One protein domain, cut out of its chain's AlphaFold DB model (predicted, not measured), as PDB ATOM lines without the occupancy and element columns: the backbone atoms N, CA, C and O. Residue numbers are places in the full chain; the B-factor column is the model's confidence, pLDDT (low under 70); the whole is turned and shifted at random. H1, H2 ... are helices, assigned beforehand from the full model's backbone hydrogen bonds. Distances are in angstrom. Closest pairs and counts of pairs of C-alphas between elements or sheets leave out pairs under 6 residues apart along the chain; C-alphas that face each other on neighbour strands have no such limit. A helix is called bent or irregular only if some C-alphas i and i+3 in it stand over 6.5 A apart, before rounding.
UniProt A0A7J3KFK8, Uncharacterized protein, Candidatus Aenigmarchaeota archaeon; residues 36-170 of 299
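AT A GLANCE: This is residues 36 to 170 of the 299 residues of an uncharacterized protein of Candidatus Aenigmarchaeota archaeon (UniProt A0A7J3KFK8). Helix H8 runs through the middle, with the helical hairpin H1-H2 along one side of it and H4 with the helical hairpin H5-H6 on the other. H7 bridges the two hairpins, touching H2 and H6, while H3 and the short H9 lie at one end of the body. The printed part has 135 residues with nine named helices, H1 to H9 in order, and no named strand; its class is all helix. It is compact, with a radius of gyration of the C-alphas of 14.6 A and spans of 45 by 31 by 28 A.

IN THESE COORDINATES: H1, residues 36 to 45, begins at C-alpha 36 (28.040, -29.516, -24.960) and is 14.2 A long. H2, residues 52 to 70, is the longest helix, 26.8 A. H3, residues 77 to 86, is 14.4 A long and H4 is residues 88 to 91. H5, residues 94 to 102, is 11.9 A long. H6, residues 117 to 122, is neither bent nor irregular, but only just: C-alphas 119 and 122 are 6.2 A apart. H7 is residues 126 to 132. H8, residues 149 to 162, is 20.0 A long and begins at C-alpha 149 (9.464, -14.525, -20.953). H9, residues 166 to 169, ends at C-alpha 169 (32.797, -20.433, -20.640).

HOW THE PARTS SIT: H2 and H7 are the hubs, touching three helices each. With residues 56 to 63 alone H2 touches H1, closest C-alphas Phe 42 and Arg 59 at 6.4 A, opposite ways at a shallow tilt of 33 degrees, only just short of steep. H2 touches H7 at Thr 62 and Leu 131, closest C-alphas 6.4 A apart. H2 touches H3 with residue 70 alone, about perpendicular at 88 degrees; the closest C-alphas, Phe 70 and Ser 80, are 5.5 A apart. H7 touches H6, closest C-alphas Ser 122 and Lys 129 at 4.6 A, and only just touches H4, with 3 pairs of C-alphas within 8 A. H5 touches H6, closest C-alphas Gln 95 and Val 121 at 6.6 A. H8 touches H4, closest C-alphas Phe 91 and Leu 156 at 4.7 A, and is near H1, H2 and H3. H8 and H9 touch only at the corner, and only just, with 3 pairs of C-alphas within 8 A. Every O i to N i+4 pair is within hydrogen-bond range in H2, H3, H5, H6, H7 and H8, and 5 of 6 are in H1; H4 and H9 are too short for such a pair.

THE WHOLE: The C-alphas farthest apart, Lys 75 and Gly 104, are 46.1 A apart. The printed part has no cut; the links H5 to H6 and H7 to H8 are long. The mean pLDDT of the printed part is 92.5, and residues 135 to 143 are under 70.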
ATOM      1  N   GLU A  36      28.604 -28.318 -25.605       98.25
ATOM      2  CA  GLU A  36      28.040 -29.516 -24.960       98.25
ATOM      3  C   GLU A  36      27.691 -29.252 -23.493       98.25
ATOM      4  O   GLU A  36      26.599 -29.597 -23.034       98.25
ATOM      5  N   ALA A  37      28.561 -28.539 -22.774       98.56
ATOM      6  CA  ALA A  37      28.291 -28.108 -21.406       98.56
ATOM      7  C   ALA A  37      27.050 -27.199 -21.297       98.56
ATOM      8  O   ALA A  37      26.252 -27.329 -20.362       98.56
ATOM      9  N   LEU A  38      26.852 -26.289 -22.256       98.69
ATOM     10  CA  LEU A  38      25.661 -25.441 -22.302       98.69
ATOM     11  C   LEU A  38      24.393 -26.249 -22.632       98.69
ATOM     12  O   LEU A  38      23.349 -26.026 -22.014       98.69
ATOM     13  N   LYS A  39      24.475 -27.227 -23.544       98.38
ATOM     14  CA  LYS A  39      23.366 -28.150 -23.838       98.38
ATOM     15  C   LYS A  39      22.973 -28.968 -22.607       98.38
ATOM     16  O   LYS A  39      21.785 -29.010 -22.279       98.38
ATOM     17  N   PHE A  40      23.946 -29.503 -21.866       98.50
ATOM     18  CA  PHE A  40      23.724 -30.168 -20.575       98.50
ATOM     19  C   PHE A  40      22.969 -29.271 -19.580       98.50
ATOM     20  O   PHE A  40      21.988 -29.688 -18.952       98.50
ATOM     21  N   PHE A  41      23.377 -28.004 -19.462       98.62
ATOM     22  CA  PHE A  41      22.687 -27.042 -18.607       98.62
ATOM     23  C   PHE A  41      21.243 -26.783 -19.072       98.62
ATOM     24  O   PHE A  41      20.320 -26.728 -18.250       98.62
ATOM     25  N   PHE A  42      21.008 -26.645 -20.380       98.31
ATOM     26  CA  PHE A  42      19.666 -26.432 -20.932       98.31
ATOM     27  C   PHE A  42      18.743 -27.640 -20.785       98.31
ATOM     28  O   PHE A  42      17.564 -27.467 -20.466       98.31
ATOM     29  N   ASP A  43      19.255 -28.859 -20.918       95.75
ATOM     30  CA  ASP A  43      18.462 -30.071 -20.697       95.75
ATOM     31  C   ASP A  43      17.835 -30.119 -19.291       95.75
ATOM     32  O   ASP A  43      16.724 -30.624 -19.115       95.75
ATOM     33  N   ASN A  44      18.486 -29.491 -18.310       95.69
ATOM     34  CA  ASN A  44      17.983 -29.357 -16.948       95.69
ATOM     35  C   ASN A  44      17.158 -28.078 -16.718       95.69
ATOM     36  O   ASN A  44      16.071 -28.120 -16.131       95.69
ATOM     37  N   SER A  45      17.644 -26.920 -17.167       96.88
ATOM     38  CA  SER A  45      17.040 -25.616 -16.844       96.88
ATOM     39  C   SER A  45      15.687 -25.364 -17.506       96.88
ATOM     40  O   SER A  45      14.852 -24.646 -16.945       96.88
ATOM     41  N   PHE A  46      15.387 -26.037 -18.620       95.50
ATOM     42  CA  PHE A  46      14.057 -25.990 -19.230       95.50
ATOM     43  C   PHE A  46      12.998 -26.829 -18.478       95.50
ATOM     44  O   PHE A  46      11.800 -26.654 -18.742       95.50
ATOM     45  N   MET A  47      13.370 -27.656 -17.484       90.12
ATOM     46  CA  MET A  47      12.474 -28.568 -16.736       90.12
ATOM     47  C   MET A  47      11.684 -27.896 -15.599       90.12
ATOM     48  O   MET A  47      11.685 -28.297 -14.427       90.12
ATOM     49  N   ARG A  48      10.917 -26.868 -15.964       82.94
ATOM     50  CA  ARG A  48      10.314 -25.892 -15.036       82.94
ATOM     51  C   ARG A  48       8.922 -26.248 -14.499       82.94
ATOM     52  O   ARG A  48       8.249 -25.395 -13.931       82.94
ATOM     53  N   GLY A  49       8.486 -27.499 -14.651       80.06
ATOM     54  CA  GLY A  49       7.188 -27.981 -14.144       80.06
ATOM     55  C   GLY A  49       6.015 -27.861 -15.125       80.06
ATOM     56  O   GLY A  49       4.867 -28.030 -14.728       80.06
ATOM     57  N   ARG A  50       6.298 -27.592 -16.403       85.69
ATOM     58  CA  ARG A  50       5.366 -27.806 -17.525       85.69
ATOM     59  C   ARG A  50       5.514 -29.226 -18.088       85.69
ATOM     60  O   ARG A  50       6.444 -29.934 -17.715       85.69
ATOM     61  N   LYS A  51       4.640 -29.605 -19.028       84.88
ATOM     62  CA  LYS A  51       4.742 -30.877 -19.770       84.88
ATOM     63  C   LYS A  51       6.131 -31.023 -20.410       84.88
ATOM     64  O   LYS A  51       6.558 -30.113 -21.121       84.88
ATOM     65  N   ASN A  52       6.779 -32.175 -20.219       84.75
ATOM     66  CA  ASN A  52       8.143 -32.442 -20.702       84.75
ATOM     67  C   ASN A  52       8.296 -32.171 -22.204       84.75
ATOM     68  O   ASN A  52       9.172 -31.407 -22.587       84.75
ATOM     69  N   LYS A  53       7.347 -32.645 -23.023       88.62
ATOM     70  CA  LYS A  53       7.327 -32.409 -24.479       88.62
ATOM     71  C   LYS A  53       7.404 -30.925 -24.862       88.62
ATOM     72  O   LYS A  53       7.972 -30.579 -25.889       88.62
ATOM     73  N   LEU A  54       6.815 -30.027 -24.065       90.00
ATOM     74  CA  LEU A  54       6.901 -28.586 -24.324       90.00
ATOM     75  C   LEU A  54       8.268 -28.021 -23.913       90.00
ATOM     76  O   LEU A  54       8.816 -27.189 -24.629       90.00
ATOM     77  N   SER A  55       8.821 -28.476 -22.784       92.19
ATOM     78  CA  SER A  55      10.180 -28.112 -22.361       92.19
ATOM     79  C   SER A  55      11.226 -28.533 -23.390       92.19
ATOM     80  O   SER A  55      12.082 -27.725 -23.728       92.19
ATOM     81  N   GLU A  56      11.119 -29.753 -23.915       92.00
ATOM     82  CA  GLU A  56      12.004 -30.285 -24.957       92.00
ATOM     83  C   GLU A  56      11.924 -29.451 -26.233       92.00
ATOM     84  O   GLU A  56      12.954 -29.034 -26.747       92.00
ATOM     85  N   LYS A  57      10.715 -29.101 -26.695       91.81
ATOM     86  CA  LYS A  57      10.542 -28.232 -27.869       91.81
ATOM     87  C   LYS A  57      11.213 -26.868 -27.699       91.81
ATOM     88  O   LYS A  57      11.919 -26.428 -28.598       91.81
ATOM     89  N   TYR A  58      11.024 -26.213 -26.553       93.81
ATOM     90  CA  TYR A  58      11.681 -24.930 -26.279       93.81
ATOM     91  C   TYR A  58      13.201 -25.058 -26.180       93.81
ATOM     92  O   TYR A  58      13.918 -24.198 -26.693       93.81
ATOM     93  N   ARG A  59      13.700 -26.136 -25.564       95.31
ATOM     94  CA  ARG A  59      15.136 -26.410 -25.477       95.31
ATOM     95  C   ARG A  59      15.745 -26.659 -26.854       95.31
ATOM     96  O   ARG A  59      16.757 -26.047 -27.174       95.31
ATOM     97  N   ASN A  60      15.127 -27.510 -27.672       93.94
ATOM     98  CA  ASN A  60      15.573 -27.816 -29.032       93.94
ATOM     99  C   ASN A  60      15.603 -26.559 -29.900       93.94
ATOM    100  O   ASN A  60      16.631 -26.273 -30.507       93.94
ATOM    101  N   PHE A  61      14.513 -25.784 -29.898       93.62
ATOM    102  CA  PHE A  61      14.439 -24.528 -30.639       93.62
ATOM    103  C   PHE A  61      15.557 -23.564 -30.224       93.62
ATOM    104  O   PHE A  61      16.246 -23.021 -31.082       93.62
ATOM    105  N   THR A  62      15.769 -23.392 -28.915       95.75
ATOM    106  CA  THR A  62      16.810 -22.504 -28.377       95.75
ATOM    107  C   THR A  62      18.203 -22.949 -28.810       95.75
ATOM    108  O   THR A  62      18.949 -22.146 -29.362       95.75
ATOM    109  N   VAL A  63      18.543 -24.222 -28.577       96.19
ATOM    110  CA  VAL A  63      19.850 -24.801 -28.924       96.19
ATOM    111  C   VAL A  63      20.130 -24.596 -30.404       96.19
ATOM    112  O   VAL A  63      21.150 -24.013 -30.750       96.19
ATOM    113  N   ARG A  64      19.172 -24.956 -31.257       93.19
ATOM    114  CA  ARG A  64      19.314 -24.854 -32.702       93.19
ATOM    115  C   ARG A  64      19.456 -23.417 -33.197       93.19
ATOM    116  O   ARG A  64      20.301 -23.146 -34.039       93.19
ATOM    117  N   CYS A  65      18.646 -22.493 -32.681       94.00
ATOM    118  CA  CYS A  65      18.743 -21.087 -33.070       94.00
ATOM    119  C   CYS A  65      20.119 -20.507 -32.735       94.00
ATOM    120  O   CYS A  65      20.678 -19.767 -33.536       94.00
ATOM    121  N   LEU A  66      20.668 -20.846 -31.566       96.50
ATOM    122  CA  LEU A  66      22.002 -20.404 -31.162       96.50
ATOM    123  C   LEU A  66      23.098 -21.079 -32.000       96.50
ATOM    124  O   LEU A  66      24.008 -20.386 -32.445       96.50
ATOM    125  N   GLU A  67      22.985 -22.385 -32.257       95.94
ATOM    126  CA  GLU A  67      23.869 -23.143 -33.157       95.94
ATOM    127  C   GLU A  67      23.947 -22.494 -34.540       95.94
ATOM    128  O   GLU A  67      25.033 -22.153 -35.000       95.94
ATOM    129  N   GLU A  68      22.800 -22.252 -35.179       94.00
ATOM    130  CA  GLU A  68      22.735 -21.654 -36.515       94.00
ATOM    131  C   GLU A  68      23.243 -20.201 -36.506       94.00
ATOM    132  O   GLU A  68      24.062 -19.819 -37.343       94.00
ATOM    133  N   PHE A  69      22.803 -19.385 -35.541       95.50
ATOM    134  CA  PHE A  69      23.139 -17.960 -35.484       95.50
ATOM    135  C   PHE A  69      24.629 -17.711 -35.217       95.50
ATOM    136  O   PHE A  69      25.249 -16.850 -35.852       95.50
ATOM    137  N   PHE A  70      25.223 -18.478 -34.301       97.06
ATOM    138  CA  PHE A  70      26.644 -18.381 -33.968       97.06
ATOM    139  C   PHE A  70      27.526 -19.318 -34.792       97.06
ATOM    140  O   PHE A  70      28.742 -19.243 -34.663       97.06
ATOM    141  N   SER A  71      26.936 -20.103 -35.698       96.38
ATOM    142  CA  SER A  71      27.641 -21.052 -36.565       96.38
ATOM    143  C   SER A  71      28.430 -22.097 -35.766       96.38
ATOM    144  O   SER A  71      29.535 -22.460 -36.152       96.38
ATOM    145  N   ILE A  72      27.861 -22.562 -34.650       97.06
ATOM    146  CA  ILE A  72      28.525 -23.449 -33.690       97.06
ATOM    147  C   ILE A  72      28.681 -24.845 -34.291       97.06
ATOM    148  O   ILE A  72      27.697 -25.508 -34.615       97.06
ATOM    149  N   SER A  73      29.920 -25.315 -34.385       94.88
ATOM    150  CA  SER A  73      30.259 -26.688 -34.757       94.88
ATOM    151  C   SER A  73      31.488 -27.166 -33.986       94.88
ATOM    152  O   SER A  73      32.234 -26.364 -33.426       94.88
ATOM    153  N   GLU A  74      31.742 -28.476 -33.986       92.19
ATOM    154  CA  GLU A  74      32.930 -29.044 -33.331       92.19
ATOM    155  C   GLU A  74      34.252 -28.505 -33.906       92.19
ATOM    156  O   GLU A  74      35.246 -28.441 -33.191       92.19
ATOM    157  N   LYS A  75      34.262 -28.061 -35.170       94.25
ATOM    158  CA  LYS A  75      35.470 -27.578 -35.858       94.25
ATOM    159  C   LYS A  75      35.821 -26.119 -35.550       94.25
ATOM    160  O   LYS A  75      36.944 -25.715 -35.810       94.25
ATOM    161  N   ASN A  76      34.883 -25.328 -35.025       95.88
ATOM    162  CA  ASN A  76      35.038 -23.876 -34.859       95.88
ATOM    163  C   ASN A  76      34.514 -23.376 -33.499       95.88
ATOM    164  O   ASN A  76      33.966 -22.274 -33.395       95.88
ATOM    165  N   LEU A  77      34.643 -24.193 -32.449       96.62
ATOM    166  CA  LEU A  77      34.094 -23.892 -31.123       96.62
ATOM    167  C   LEU A  77      34.596 -22.561 -30.550       96.62
ATOM    168  O   LEU A  77      33.797 -21.825 -29.972       96.62
ATOM    169  N   GLU A  78      35.885 -22.248 -30.699       97.25
ATOM    170  CA  GLU A  78      36.459 -21.000 -30.177       97.25
ATOM    171  C   GLU A  78      35.999 -19.780 -30.975       97.25
ATOM    172  O   GLU A  78      35.513 -18.818 -30.390       97.25
ATOM    173  N   GLU A  79      36.041 -19.839 -32.308       98.00
ATOM    174  CA  GLU A  79      35.537 -18.762 -33.171       98.00
ATOM    175  C   GLU A  79      34.053 -18.475 -32.904       98.00
ATOM    176  O   GLU A  79      33.633 -17.324 -32.778       98.00
ATOM    177  N   SER A  80      33.255 -19.534 -32.748       98.12
ATOM    178  CA  SER A  80      31.832 -19.429 -32.416       98.12
ATOM    179  C   SER A  80      31.613 -18.800 -31.042       98.12
ATOM    180  O   SER A  80      30.664 -18.036 -30.850       98.12
ATOM    181  N   TYR A  81      32.488 -19.095 -30.078       98.19
ATOM    182  CA  TYR A  81      32.439 -18.495 -28.751       98.19
ATOM    183  C   TYR A  81      32.831 -17.016 -28.766       98.19
ATOM    184  O   TYR A  81      32.138 -16.207 -28.151       98.19
ATOM    185  N   GLU A  82      33.874 -16.631 -29.502       98.12
ATOM    186  CA  GLU A  82      34.247 -15.223 -29.678       98.12
ATOM    187  C   GLU A  82      33.137 -14.438 -30.388       98.12
ATOM    188  O   GLU A  82      32.741 -13.352 -29.946       98.12
ATOM    189  N   LYS A  83      32.514 -15.041 -31.410       98.00
ATOM    190  CA  LYS A  83      31.302 -14.496 -32.026       98.00
ATOM    191  C   LYS A  83      30.196 -14.330 -30.986       98.00
ATOM    192  O   LYS A  83      29.605 -13.258 -30.919       98.00
ATOM    193  N   LEU A  84      29.942 -15.315 -30.129       98.06
ATOM    194  CA  LEU A  84      28.949 -15.220 -29.055       98.06
ATOM    195  C   LEU A  84      29.276 -14.092 -28.056       98.06
ATOM    196  O   LEU A  84      28.389 -13.293 -27.734       98.06
ATOM    197  N   LYS A  85      30.539 -13.945 -27.625       97.75
ATOM    198  CA  LYS A  85      30.992 -12.845 -26.751       97.75
ATOM    199  C   LYS A  85      30.729 -11.471 -27.363       97.75
ATOM    200  O   LYS A  85      30.325 -10.563 -26.635       97.75
ATOM    201  N   SER A  86      30.895 -11.311 -28.676       97.88
ATOM    202  CA  SER A  86      30.629 -10.032 -29.357       97.88
ATOM    203  C   SER A  86      29.166  -9.564 -29.216       97.88
ATOM    204  O   SER A  86      28.878  -8.367 -29.267       97.88
ATOM    205  N   TYR A  87      28.237 -10.485 -28.915       98.12
ATOM    206  CA  TYR A  87      26.820 -10.199 -28.665       98.12
ATOM    207  C   TYR A  87      26.486  -9.983 -27.182       98.12
ATOM    208  O   TYR A  87      25.319  -9.770 -26.852       98.12
ATOM    209  N   LYS A  88      27.472  -9.961 -26.275       97.06
ATOM    210  CA  LYS A  88      27.257  -9.873 -24.817       97.06
ATOM    211  C   LYS A  88      26.335  -8.731 -24.381       97.06
ATOM    212  O   LYS A  88      25.553  -8.905 -23.446       97.06
ATOM    213  N   LYS A  89      26.373  -7.586 -25.073       96.81
ATOM    214  CA  LYS A  89      25.487  -6.434 -24.811       96.81
ATOM    215  C   LYS A  89      23.993  -6.750 -24.982       96.81
ATOM    216  O   LYS A  89      23.159  -6.126 -24.337       96.81
ATOM    217  N   PHE A  90      23.654  -7.743 -25.802       98.00
ATOM    218  CA  PHE A  90      22.278  -8.166 -26.073       98.00
ATOM    219  C   PHE A  90      21.749  -9.204 -25.078       98.00
ATOM    220  O   PHE A  90      20.566  -9.535 -25.108       98.00
ATOM    221  N   PHE A  91      22.588  -9.702 -24.168       98.06
ATOM    222  CA  PHE A  91      22.166 -10.643 -23.129       98.06
ATOM    223  C   PHE A  91      21.600  -9.951 -21.882       98.06
ATOM    224  O   PHE A  91      21.289 -10.612 -20.889       98.06
ATOM    225  N   ASP A  92      21.469  -8.620 -21.888       95.38
ATOM    226  CA  ASP A  92      20.879  -7.920 -20.756       95.38
ATOM    227  C   ASP A  92      19.351  -8.084 -20.705       95.38
ATOM    228  O   ASP A  92      18.597  -7.540 -21.512       95.38
ATOM    229  N   LYS A  93      18.888  -8.808 -19.685       95.56
ATOM    230  CA  LYS A  93      17.467  -9.038 -19.397       95.56
ATOM    231  C   LYS A  93      16.700  -7.773 -19.000       95.56
ATOM    232  O   LYS A  93      15.468  -7.808 -19.011       95.56
ATOM    233  N   ASN A  94      17.385  -6.684 -18.636       95.69
ATOM    234  CA  ASN A  94      16.733  -5.448 -18.190       95.69
ATOM    235  C   ASN A  94      15.776  -4.879 -19.241       95.69
ATOM    236  O   ASN A  94      14.690  -4.449 -18.875       95.69
ATOM    237  N   GLN A  95      16.072  -5.031 -20.535       95.56
ATOM    238  CA  GLN A  95      15.166  -4.619 -21.618       95.56
ATOM    239  C   GLN A  95      13.761  -5.242 -21.481       95.56
ATOM    240  O   GLN A  95      12.749  -4.569 -21.679       95.56
ATOM    241  N   ILE A  96      13.684  -6.513 -21.067       97.25
ATOM    242  CA  ILE A  96      12.415  -7.217 -20.830       97.25
ATOM    243  C   ILE A  96      11.780  -6.757 -19.510       97.25
ATOM    244  O   ILE A  96      10.569  -6.550 -19.436       97.25
ATOM    245  N   LEU A  97      12.576  -6.609 -18.447       96.50
ATOM    246  CA  LEU A  97      12.072  -6.217 -17.125       96.50
ATOM    247  C   LEU A  97      11.528  -4.782 -17.109       96.50
ATOM    248  O   LEU A  97      10.488  -4.530 -16.497       96.50
ATOM    249  N   ASP A  98      12.192  -3.866 -17.804       96.75
ATOM    250  CA  ASP A  98      11.784  -2.471 -17.933       96.75
ATOM    251  C   ASP A  98      10.553  -2.342 -18.828       96.75
ATOM    252  O   ASP A  98       9.627  -1.614 -18.478       96.75
ATOM    253  N   PHE A  99      10.465  -3.121 -19.916       97.62
ATOM    254  CA  PHE A  99       9.230  -3.237 -20.697       97.62
ATOM    255  C   PHE A  99       8.048  -3.660 -19.817       97.62
ATOM    256  O   PHE A  99       7.005  -3.007 -19.822       97.62
ATOM    257  N   LYS A 100       8.220  -4.701 -18.991       97.62
ATOM    258  CA  LYS A 100       7.166  -5.148 -18.066       97.62
ATOM    259  C   LYS A 100       6.756  -4.057 -17.086       97.62
ATOM    260  O   LYS A 100       5.565  -3.900 -16.840       97.62
ATOM    261  N   ARG A 101       7.720  -3.303 -16.549       97.06
ATOM    262  CA  ARG A 101       7.457  -2.188 -15.631       97.06
ATOM    263  C   ARG A 101       6.651  -1.084 -16.317       97.06
ATOM    264  O   ARG A 101       5.607  -0.711 -15.799       97.06
ATOM    265  N   ARG A 102       7.087  -0.633 -17.499       97.38
ATOM    266  CA  ARG A 102       6.418   0.425 -18.278       97.38
ATOM    267  C   ARG A 102       5.000   0.045 -18.703       97.38
ATOM    268  O   ARG A 102       4.123   0.893 -18.691       97.38
ATOM    269  N   LYS A 103       4.765  -1.225 -19.048       97.31
ATOM    270  CA  LYS A 103       3.445  -1.734 -19.462       97.31
ATOM    271  C   LYS A 103       2.581  -2.250 -18.297       97.31
ATOM    272  O   LYS A 103       1.550  -2.866 -18.535       97.31
ATOM    273  N   GLY A 104       3.006  -2.084 -17.039       96.25
ATOM    274  CA  GLY A 104       2.248  -2.556 -15.868       96.25
ATOM    275  C   GLY A 104       2.087  -4.085 -15.776       96.25
ATOM    276  O   GLY A 104       1.204  -4.593 -15.082       96.25
ATOM    277  N   ILE A 105       2.934  -4.859 -16.461       96.56
ATOM    278  CA  ILE A 105       2.853  -6.323 -16.496       96.56
ATOM    279  C   ILE A 105       3.492  -6.894 -15.227       96.56
ATOM    280  O   ILE A 105       4.706  -6.816 -15.020       96.56
ATOM    281  N   LYS A 106       2.685  -7.562 -14.394       93.25
ATOM    282  CA  LYS A 106       3.163  -8.227 -13.167       93.25
ATOM    283  C   LYS A 106       4.350  -9.158 -13.458       93.25
ATOM    284  O   LYS A 106       4.347  -9.917 -14.429       93.25
ATOM    285  N   LYS A 107       5.341  -9.191 -12.556       87.19
ATOM    286  CA  LYS A 107       6.588  -9.980 -12.701       87.19
ATOM    287  C   LYS A 107       6.354 -11.456 -13.054       87.19
ATOM    288  O   LYS A 107       7.139 -12.045 -13.791       87.19
ATOM    289  N   ASN A 108       5.273 -12.059 -12.559       87.62
ATOM    290  CA  ASN A 108       4.938 -13.465 -12.788       87.62
ATOM    291  C   ASN A 108       4.160 -13.746 -14.089       87.62
ATOM    292  O   ASN A 108       4.054 -14.924 -14.447       87.62
ATOM    293  N   LYS A 109       3.633 -12.717 -14.767       94.25
ATOM    294  CA  LYS A 109       2.868 -12.812 -16.020       94.25
ATOM    295  C   LYS A 109       3.796 -12.735 -17.228       94.25
ATOM    296  O   LYS A 109       4.786 -12.019 -17.176       94.25
ATOM    297  N   ASN A 110       3.469 -13.474 -18.283       95.19
ATOM    298  CA  ASN A 110       4.249 -13.515 -19.519       95.19
ATOM    299  C   ASN A 110       4.063 -12.226 -20.329       95.19
ATOM    300  O   ASN A 110       2.921 -11.848 -20.574       95.19
ATOM    301  N   CYS A 111       5.152 -11.602 -20.782       96.00
ATOM    302  CA  CYS A 111       5.092 -10.394 -21.612       96.00
ATOM    303  C   CYS A 111       5.314 -10.628 -23.113       96.00
ATOM    304  O   CYS A 111       5.031  -9.722 -23.884       96.00
ATOM    305  N   ILE A 112       5.762 -11.816 -23.543       95.31
ATOM    306  CA  ILE A 112       6.073 -12.079 -24.965       95.31
ATOM    307  C   ILE A 112       4.843 -11.907 -25.871       95.31
ATOM    308  O   ILE A 112       4.972 -11.516 -27.022       95.31
ATOM    309  N   LYS A 113       3.641 -12.169 -25.344       91.69
ATOM    310  CA  LYS A 113       2.374 -12.045 -26.084       91.69
ATOM    311  C   LYS A 113       1.773 -10.635 -26.073       91.69
ATOM    312  O   LYS A 113       0.671 -10.455 -26.577       91.69
ATOM    313  N   HIS A 114       2.422  -9.671 -25.428       95.25
ATOM    314  CA  HIS A 114       1.937  -8.294 -25.423       95.25
ATOM    315  C   HIS A 114       2.100  -7.693 -26.825       95.25
ATOM    316  O   HIS A 114       3.155  -7.890 -27.426       95.25
ATOM    317  N   GLY A 115       1.105  -6.945 -27.322       93.38
ATOM    318  CA  GLY A 115       1.112  -6.392 -28.689       93.38
ATOM    319  C   GLY A 115       2.390  -5.612 -29.016       93.38
ATOM    320  O   GLY A 115       3.029  -5.858 -30.031       93.38
ATOM    321  N   ASP A 116       2.841  -4.781 -28.077       96.19
ATOM    322  CA  ASP A 116       4.047  -3.961 -28.265       96.19
ATOM    323  C   ASP A 116       5.383  -4.697 -28.057       96.19
ATOM    324  O   ASP A 116       6.443  -4.114 -28.284       96.19
ATOM    325  N   PHE A 117       5.385  -5.951 -27.583       96.25
ATOM    326  CA  PHE A 117       6.635  -6.640 -27.227       96.25
ATOM    327  C   PHE A 117       7.548  -6.830 -28.442       96.25
ATOM    328  O   PHE A 117       8.769  -6.695 -28.329       96.25
ATOM    329  N   GLN A 118       6.961  -7.124 -29.604       93.44
ATOM    330  CA  GLN A 118       7.720  -7.316 -30.833       93.44
ATOM    331  C   GLN A 118       8.493  -6.043 -31.208       93.44
ATOM    332  O   GLN A 118       9.720  -6.083 -31.282       93.44
ATOM    333  N   ASN A 119       7.799  -4.914 -31.335       94.31
ATOM    334  CA  ASN A 119       8.380  -3.663 -31.829       94.31
ATOM    335  C   ASN A 119       9.282  -2.983 -30.781       94.31
ATOM    336  O   ASN A 119      10.313  -2.393 -31.105       94.31
ATOM    337  N   GLU A 120       8.925  -3.057 -29.492       96.00
ATOM    338  CA  GLU A 120       9.676  -2.358 -28.443       96.00
ATOM    339  C   GLU A 120      10.870  -3.143 -27.892       96.00
ATOM    340  O   GLU A 120      11.800  -2.521 -27.374       96.00
ATOM    341  N   VAL A 121      10.847  -4.479 -27.964       96.44
ATOM    342  CA  VAL A 121      11.866  -5.341 -27.343       96.44
ATOM    343  C   VAL A 121      12.499  -6.280 -28.361       96.44
ATOM    344  O   VAL A 121      13.720  -6.282 -28.507       96.44
ATOM    345  N   SER A 122      11.688  -7.078 -29.060       94.81
ATOM    346  CA  SER A 122      12.186  -8.129 -29.953       94.81
ATOM    347  C   SER A 122      13.011  -7.556 -31.105       94.81
ATOM    348  O   SER A 122      14.164  -7.926 -31.282       94.81
ATOM    349  N   GLU A 123      12.491  -6.572 -31.834       94.44
ATOM    350  CA  GLU A 123      13.165  -5.999 -33.006       94.44
ATOM    351  C   GLU A 123      14.440  -5.220 -32.673       94.44
ATOM    352  O   GLU A 123      15.344  -5.138 -33.503       94.44
ATOM    353  N   LYS A 124      14.552  -4.713 -31.444       95.50
ATOM    354  CA  LYS A 124      15.719  -3.954 -30.968       95.50
ATOM    355  C   LYS A 124      16.845  -4.840 -30.439       95.50
ATOM    356  O   LYS A 124      17.924  -4.338 -30.125       95.50
ATOM    357  N   ASN A 125      16.610  -6.145 -30.310       97.25
ATOM    358  CA  ASN A 125      17.584  -7.084 -29.780       97.25
ATOM    359  C   ASN A 125      17.619  -8.359 -30.645       97.25
ATOM    360  O   ASN A 125      16.705  -9.181 -30.559       97.25
ATOM    361  N   PRO A 126      18.685  -8.579 -31.441       96.50
ATOM    362  CA  PRO A 126      18.748  -9.688 -32.390       96.50
ATOM    363  C   PRO A 126      18.631 -11.061 -31.718       96.50
ATOM    364  O   PRO A 126      18.077 -11.977 -32.316       96.50
ATOM    365  N   ILE A 127      19.082 -11.204 -30.468       97.50
ATOM    366  CA  ILE A 127      19.005 -12.465 -29.719       97.50
ATOM    367  C   ILE A 127      17.578 -12.721 -29.227       97.50
ATOM    368  O   ILE A 127      17.069 -13.835 -29.334       97.50
ATOM    369  N   ILE A 128      16.891 -11.689 -28.732       97.31
ATOM    370  CA  ILE A 128      15.469 -11.790 -28.369       97.31
ATOM    371  C   ILE A 128      14.635 -12.088 -29.617       97.31
ATOM    372  O   ILE A 128      13.799 -12.991 -29.573       97.31
ATOM    373  N   LYS A 129      14.891 -11.399 -30.737       95.62
ATOM    374  CA  LYS A 129      14.235 -11.668 -32.024       95.62
ATOM    375  C   LYS A 129      14.399 -13.117 -32.443       95.62
ATOM    376  O   LYS A 129      13.407 -13.809 -32.655       95.62
ATOM    377  N   LEU A 130      15.646 -13.583 -32.474       94.81
ATOM    378  CA  LEU A 130      16.011 -14.954 -32.807       94.81
ATOM    379  C   LEU A 130      15.232 -15.979 -31.970       94.81
ATOM    380  O   LEU A 130      14.737 -16.966 -32.506       94.81
ATOM    381  N   LEU A 131      15.103 -15.743 -30.662       95.25
ATOM    382  CA  LEU A 131      14.516 -16.709 -29.732       95.25
ATOM    383  C   LEU A 131      12.985 -16.629 -29.605       95.25
ATOM    384  O   LEU A 131      12.375 -17.542 -29.042       95.25
ATOM    385  N   THR A 132      12.352 -15.560 -30.089       93.88
ATOM    386  CA  THR A 132      10.903 -15.327 -29.914       93.88
ATOM    387  C   THR A 132      10.115 -15.313 -31.216       93.88
ATOM    388  O   THR A 132       8.906 -15.544 -31.190       93.88
ATOM    389  N   VAL A 133      10.778 -15.101 -32.352       85.88
ATOM    390  CA  VAL A 133      10.142 -15.080 -33.669       85.88
ATOM    391  C   VAL A 133      10.287 -16.440 -34.343       85.88
ATOM    392  O   VAL A 133      11.295 -17.133 -34.215       85.88
ATOM    393  N   LYS A 134       9.246 -16.847 -35.067       74.00
ATOM    394  CA  LYS A 134       9.266 -18.078 -35.853       74.00
ATOM    395  C   LYS A 134      10.207 -17.891 -37.042       74.00
ATOM    396  O   LYS A 134       9.984 -17.016 -37.869       74.00
ATOM    397  N   ASN A 135      11.249 -18.711 -37.122       65.31
ATOM    398  CA  ASN A 135      12.156 -18.717 -38.263       65.31
ATOM    399  C   ASN A 135      11.716 -19.805 -39.253       65.31
ATOM    400  O   ASN A 135      11.764 -20.997 -38.939       65.31
ATOM    401  N   ASP A 136      11.273 -19.404 -40.445       61.09
ATOM    402  CA  ASP A 136      10.772 -20.333 -41.466       61.09
ATOM    403  C   ASP A 136      11.863 -21.238 -42.058       61.09
ATOM    404  O   ASP A 136      11.543 -22.285 -42.631       61.09
ATOM    405  N   LYS A 137      13.141 -20.894 -41.841       56.38
ATOM    406  CA  LYS A 137      14.308 -21.696 -42.244       56.38
ATOM    407  C   LYS A 137      14.616 -22.866 -41.296       56.38
ATOM    408  O   LYS A 137      15.318 -23.795 -41.680       56.38
ATOM    409  N   VAL A 138      14.051 -22.881 -40.087       56.06
ATOM    410  CA  VAL A 138      14.202 -23.992 -39.127       56.06
ATOM    411  C   VAL A 138      13.316 -25.160 -39.586       56.06
ATOM    412  O   VAL A 138      12.183 -24.944 -40.011       56.06
ATOM    413  N   SER A 139      13.781 -26.413 -39.570       50.72
ATOM    414  CA  SER A 139      13.005 -27.562 -40.090       50.72
ATOM    415  C   SER A 139      11.677 -27.778 -39.331       50.72
ATOM    416  O   SER A 139      11.538 -27.398 -38.169       50.72
ATOM    417  N   LYS A 140      10.668 -28.355 -40.007       50.31
ATOM    418  CA  LYS A 140       9.233 -28.392 -39.622       50.31
ATOM    419  C   LYS A 140       8.892 -28.894 -38.196       50.31
ATOM    420  O   LYS A 140       7.794 -28.599 -37.733       50.31
ATOM    421  N   GLY A 141       9.782 -29.600 -37.490       50.84
ATOM    422  CA  GLY A 141       9.501 -30.207 -36.173       50.84
ATOM    423  C   GLY A 141       9.819 -29.341 -34.943       50.84
ATOM    424  O   GLY A 141       9.093 -29.405 -33.948       50.84
ATOM    425  N   ASP A 142      10.845 -28.487 -35.028       58.31
ATOM    426  CA  ASP A 142      11.403 -27.752 -33.878       58.31
ATOM    427  C   ASP A 142      11.087 -26.251 -33.893       58.31
ATOM    428  O   ASP A 142      11.623 -25.498 -33.093       58.31
ATOM    429  N   ARG A 143      10.187 -25.789 -34.768       67.06
ATOM    430  CA  ARG A 143       9.885 -24.359 -35.005       67.06
ATOM    431  C   ARG A 143       9.132 -23.648 -33.878       67.06
ATOM    432  O   ARG A 143       8.422 -22.691 -34.173       67.06
ATOM    433  N   LEU A 144       9.150 -24.138 -32.640       85.12
ATOM    434  CA  LEU A 144       8.344 -23.547 -31.572       85.12
ATOM    435  C   LEU A 144       9.158 -22.485 -30.821       85.12
ATOM    436  O   LEU A 144       9.939 -22.861 -29.945       85.12
ATOM    437  N   PRO A 145       8.943 -21.181 -31.089       90.62
ATOM    438  CA  PRO A 145       9.723 -20.139 -30.452       90.62
ATOM    439  C   PRO A 145       9.409 -20.057 -28.968       90.62
ATOM    440  O   PRO A 145       8.351 -20.514 -28.504       90.62
ATOM    441  N   LEU A 146      10.310 -19.431 -28.213       92.25
ATOM    442  CA  LEU A 146      10.054 -19.167 -26.809       92.25
ATOM    443  C   LEU A 146       8.854 -18.232 -26.695       92.25
ATOM    444  O   LEU A 146       8.905 -17.060 -27.050       92.25
ATOM    445  N   ASN A 147       7.766 -18.765 -26.148       92.12
ATOM    446  CA  ASN A 147       6.547 -18.010 -25.867       92.12
ATOM    447  C   ASN A 147       6.356 -17.809 -24.354       92.12
ATOM    448  O   ASN A 147       5.240 -17.701 -23.844       92.12
ATOM    449  N   ASN A 148       7.468 -17.830 -23.618       93.00
ATOM    450  CA  ASN A 148       7.539 -17.614 -22.185       93.00
ATOM    451  C   ASN A 148       8.738 -16.717 -21.840       93.00
ATOM    452  O   ASN A 148       9.891 -17.121 -21.986       93.00
ATOM    453  N   ASP A 149       8.455 -15.517 -21.340       95.81
ATOM    454  CA  ASP A 149       9.464 -14.525 -20.953       95.81
ATOM    455  C   ASP A 149      10.467 -15.044 -19.920       95.81
ATOM    456  O   ASP A 149      11.639 -14.681 -19.948       95.81
ATOM    457  N   LYS A 150      10.040 -15.927 -19.019       95.81
ATOM    458  CA  LYS A 150      10.926 -16.478 -17.998       95.81
ATOM    459  C   LYS A 150      11.973 -17.428 -18.584       95.81
ATOM    460  O   LYS A 150      13.080 -17.467 -18.063       95.81
ATOM    461  N   ASP A 151      11.635 -18.203 -19.618       96.62
ATOM    462  CA  ASP A 151      12.633 -19.036 -20.309       96.62
ATOM    463  C   ASP A 151      13.607 -18.168 -21.093       96.62
ATOM    464  O   ASP A 151      14.811 -18.365 -21.000       96.62
ATOM    465  N   LEU A 152      13.085 -17.165 -21.801       97.75
ATOM    466  CA  LEU A 152      13.901 -16.212 -22.539       97.75
ATOM    467  C   LEU A 152      14.906 -15.509 -21.619       97.75
ATOM    468  O   LEU A 152      16.099 -15.503 -21.897       97.75
ATOM    469  N   ILE A 153      14.444 -14.976 -20.485       98.19
ATOM    470  CA  ILE A 153      15.318 -14.336 -19.497       98.19
ATOM    471  C   ILE A 153      16.348 -15.330 -18.937       98.19
ATOM    472  O   ILE A 153      17.495 -14.944 -18.751       98.19
ATOM    473  N   MET A 154      15.969 -16.588 -18.675       98.25
ATOM    474  CA  MET A 154      16.912 -17.620 -18.218       98.25
ATOM    475  C   MET A 154      18.017 -17.859 -19.251       98.25
ATOM    476  O   MET A 154      19.191 -17.884 -18.885       98.25
ATOM    477  N   VAL A 155      17.659 -17.965 -20.534       98.62
ATOM    478  CA  VAL A 155      18.625 -18.137 -21.627       98.62
ATOM    479  C   VAL A 155      19.565 -16.937 -21.700       98.62
ATOM    480  O   VAL A 155      20.774 -17.132 -21.649       98.62
ATOM    481  N   LEU A 156      19.043 -15.706 -21.738       98.69
ATOM    482  CA  LEU A 156      19.873 -14.494 -21.792       98.69
ATOM    483  C   LEU A 156      20.840 -14.411 -20.602       98.69
ATOM    484  O   LEU A 156      22.031 -14.180 -20.787       98.69
ATOM    485  N   ASP A 157      20.360 -14.659 -19.384       98.50
ATOM    486  CA  ASP A 157      21.193 -14.590 -18.179       98.50
ATOM    487  C   ASP A 157      22.256 -15.703 -18.151       98.50
ATOM    488  O   ASP A 157      23.374 -15.473 -17.697       98.50
ATOM    489  N   THR A 158      21.950 -16.881 -18.708       98.69
ATOM    490  CA  THR A 158      22.918 -17.978 -18.887       98.69
ATOM    491  C   THR A 158      23.988 -17.614 -19.917       98.69
ATOM    492  O   THR A 158      25.176 -17.796 -19.657       98.69
ATOM    493  N   LEU A 159      23.600 -17.040 -21.062       98.75
ATOM    494  CA  LEU A 159      24.543 -16.567 -22.083       98.75
ATOM    495  C   LEU A 159      25.447 -15.452 -21.532       98.75
ATOM    496  O   LEU A 159      26.662 -15.466 -21.736       98.75
ATOM    497  N   LYS A 160      24.875 -14.523 -20.755       98.44
ATOM    498  CA  LYS A 160      25.630 -13.486 -20.038       98.44
ATOM    499  C   LYS A 160      26.611 -14.092 -19.035       98.44
ATOM    500  O   LYS A 160      27.740 -13.610 -18.940       98.44
ATOM    501  N   PHE A 161      26.190 -15.127 -18.307       98.44
ATOM    502  CA  PHE A 161      27.018 -15.836 -17.337       98.44
ATOM    503  C   PHE A 161      28.231 -16.492 -18.002       98.44
ATOM    504  O   PHE A 161      29.355 -16.220 -17.583       98.44
ATOM    505  N   ILE A 162      28.038 -17.286 -19.060       98.38
ATOM    506  CA  ILE A 162      29.164 -17.980 -19.703       98.38
ATOM    507  C   ILE A 162      30.149 -16.995 -20.342       98.38
ATOM    508  O   ILE A 162      31.351 -17.208 -20.250       98.38
ATOM    509  N   CYS A 163      29.669 -15.846 -20.836       98.19
ATOM    510  CA  CYS A 163      30.492 -14.763 -21.394       98.19
ATOM    511  C   CYS A 163      31.144 -13.845 -20.355       98.19
ATOM    512  O   CYS A 163      31.701 -12.793 -20.704       98.19
ATOM    513  N   ARG A 164      31.020 -14.139 -19.057       95.81
ATOM    514  CA  ARG A 164      31.605 -13.291 -18.014       95.81
ATOM    515  C   ARG A 164      33.131 -13.352 -18.040       95.81
ATOM    516  O   ARG A 164      33.762 -12.314 -17.870       95.81
ATOM    517  N   SER A 165      33.688 -14.543 -18.239       95.19
ATOM    518  CA  SER A 165      35.127 -14.826 -18.270       95.19
ATOM    519  C   SER A 165      35.386 -16.179 -18.936       95.19
ATOM    520  O   SER A 165      34.483 -17.012 -19.001       95.19
ATOM    521  N   ASP A 166      36.626 -16.475 -19.318       93.31
ATOM    522  CA  ASP A 166      36.952 -17.803 -19.860       93.31
ATOM    523  C   ASP A 166      36.767 -18.926 -18.827       93.31
ATOM    524  O   ASP A 166      36.424 -20.050 -19.182       93.31
ATOM    525  N   LYS A 167      36.854 -18.613 -17.525       95.62
ATOM    526  CA  LYS A 167      36.562 -19.567 -16.439       95.62
ATOM    527  C   LYS A 167      35.098 -20.018 -16.411       95.62
ATOM    528  O   LYS A 167      34.821 -21.110 -15.932       95.62
ATOM    529  N   THR A 168      34.173 -19.180 -16.879       97.19
ATOM    530  CA  THR A 168      32.724 -19.459 -16.896       97.19
ATOM    531  C   THR A 168      32.238 -19.984 -18.244       97.19
ATOM    532  O   THR A 168      31.087 -20.404 -18.329       97.19
ATOM    533  N   LYS A 169      33.102 -19.981 -19.273       98.06
ATOM    534  CA  LYS A 169      32.797 -20.433 -20.640       98.06
ATOM    535  C   LYS A 169      32.142 -21.811 -20.641       98.06
ATOM    536  O   LYS A 169      31.052 -21.991 -21.175       98.06
ATOM    537  N   ASN A 170      32.807 -22.776 -20.010       98.50
ATOM    538  CA  ASN A 170      32.279 -24.117 -19.823       98.50
ATOM    539  C   ASN A 170      31.558 -24.185 -18.468       98.50
ATOM    540  O   ASN A 170      32.187 -24.359 -17.424       98.50
TER     541      ASN A 170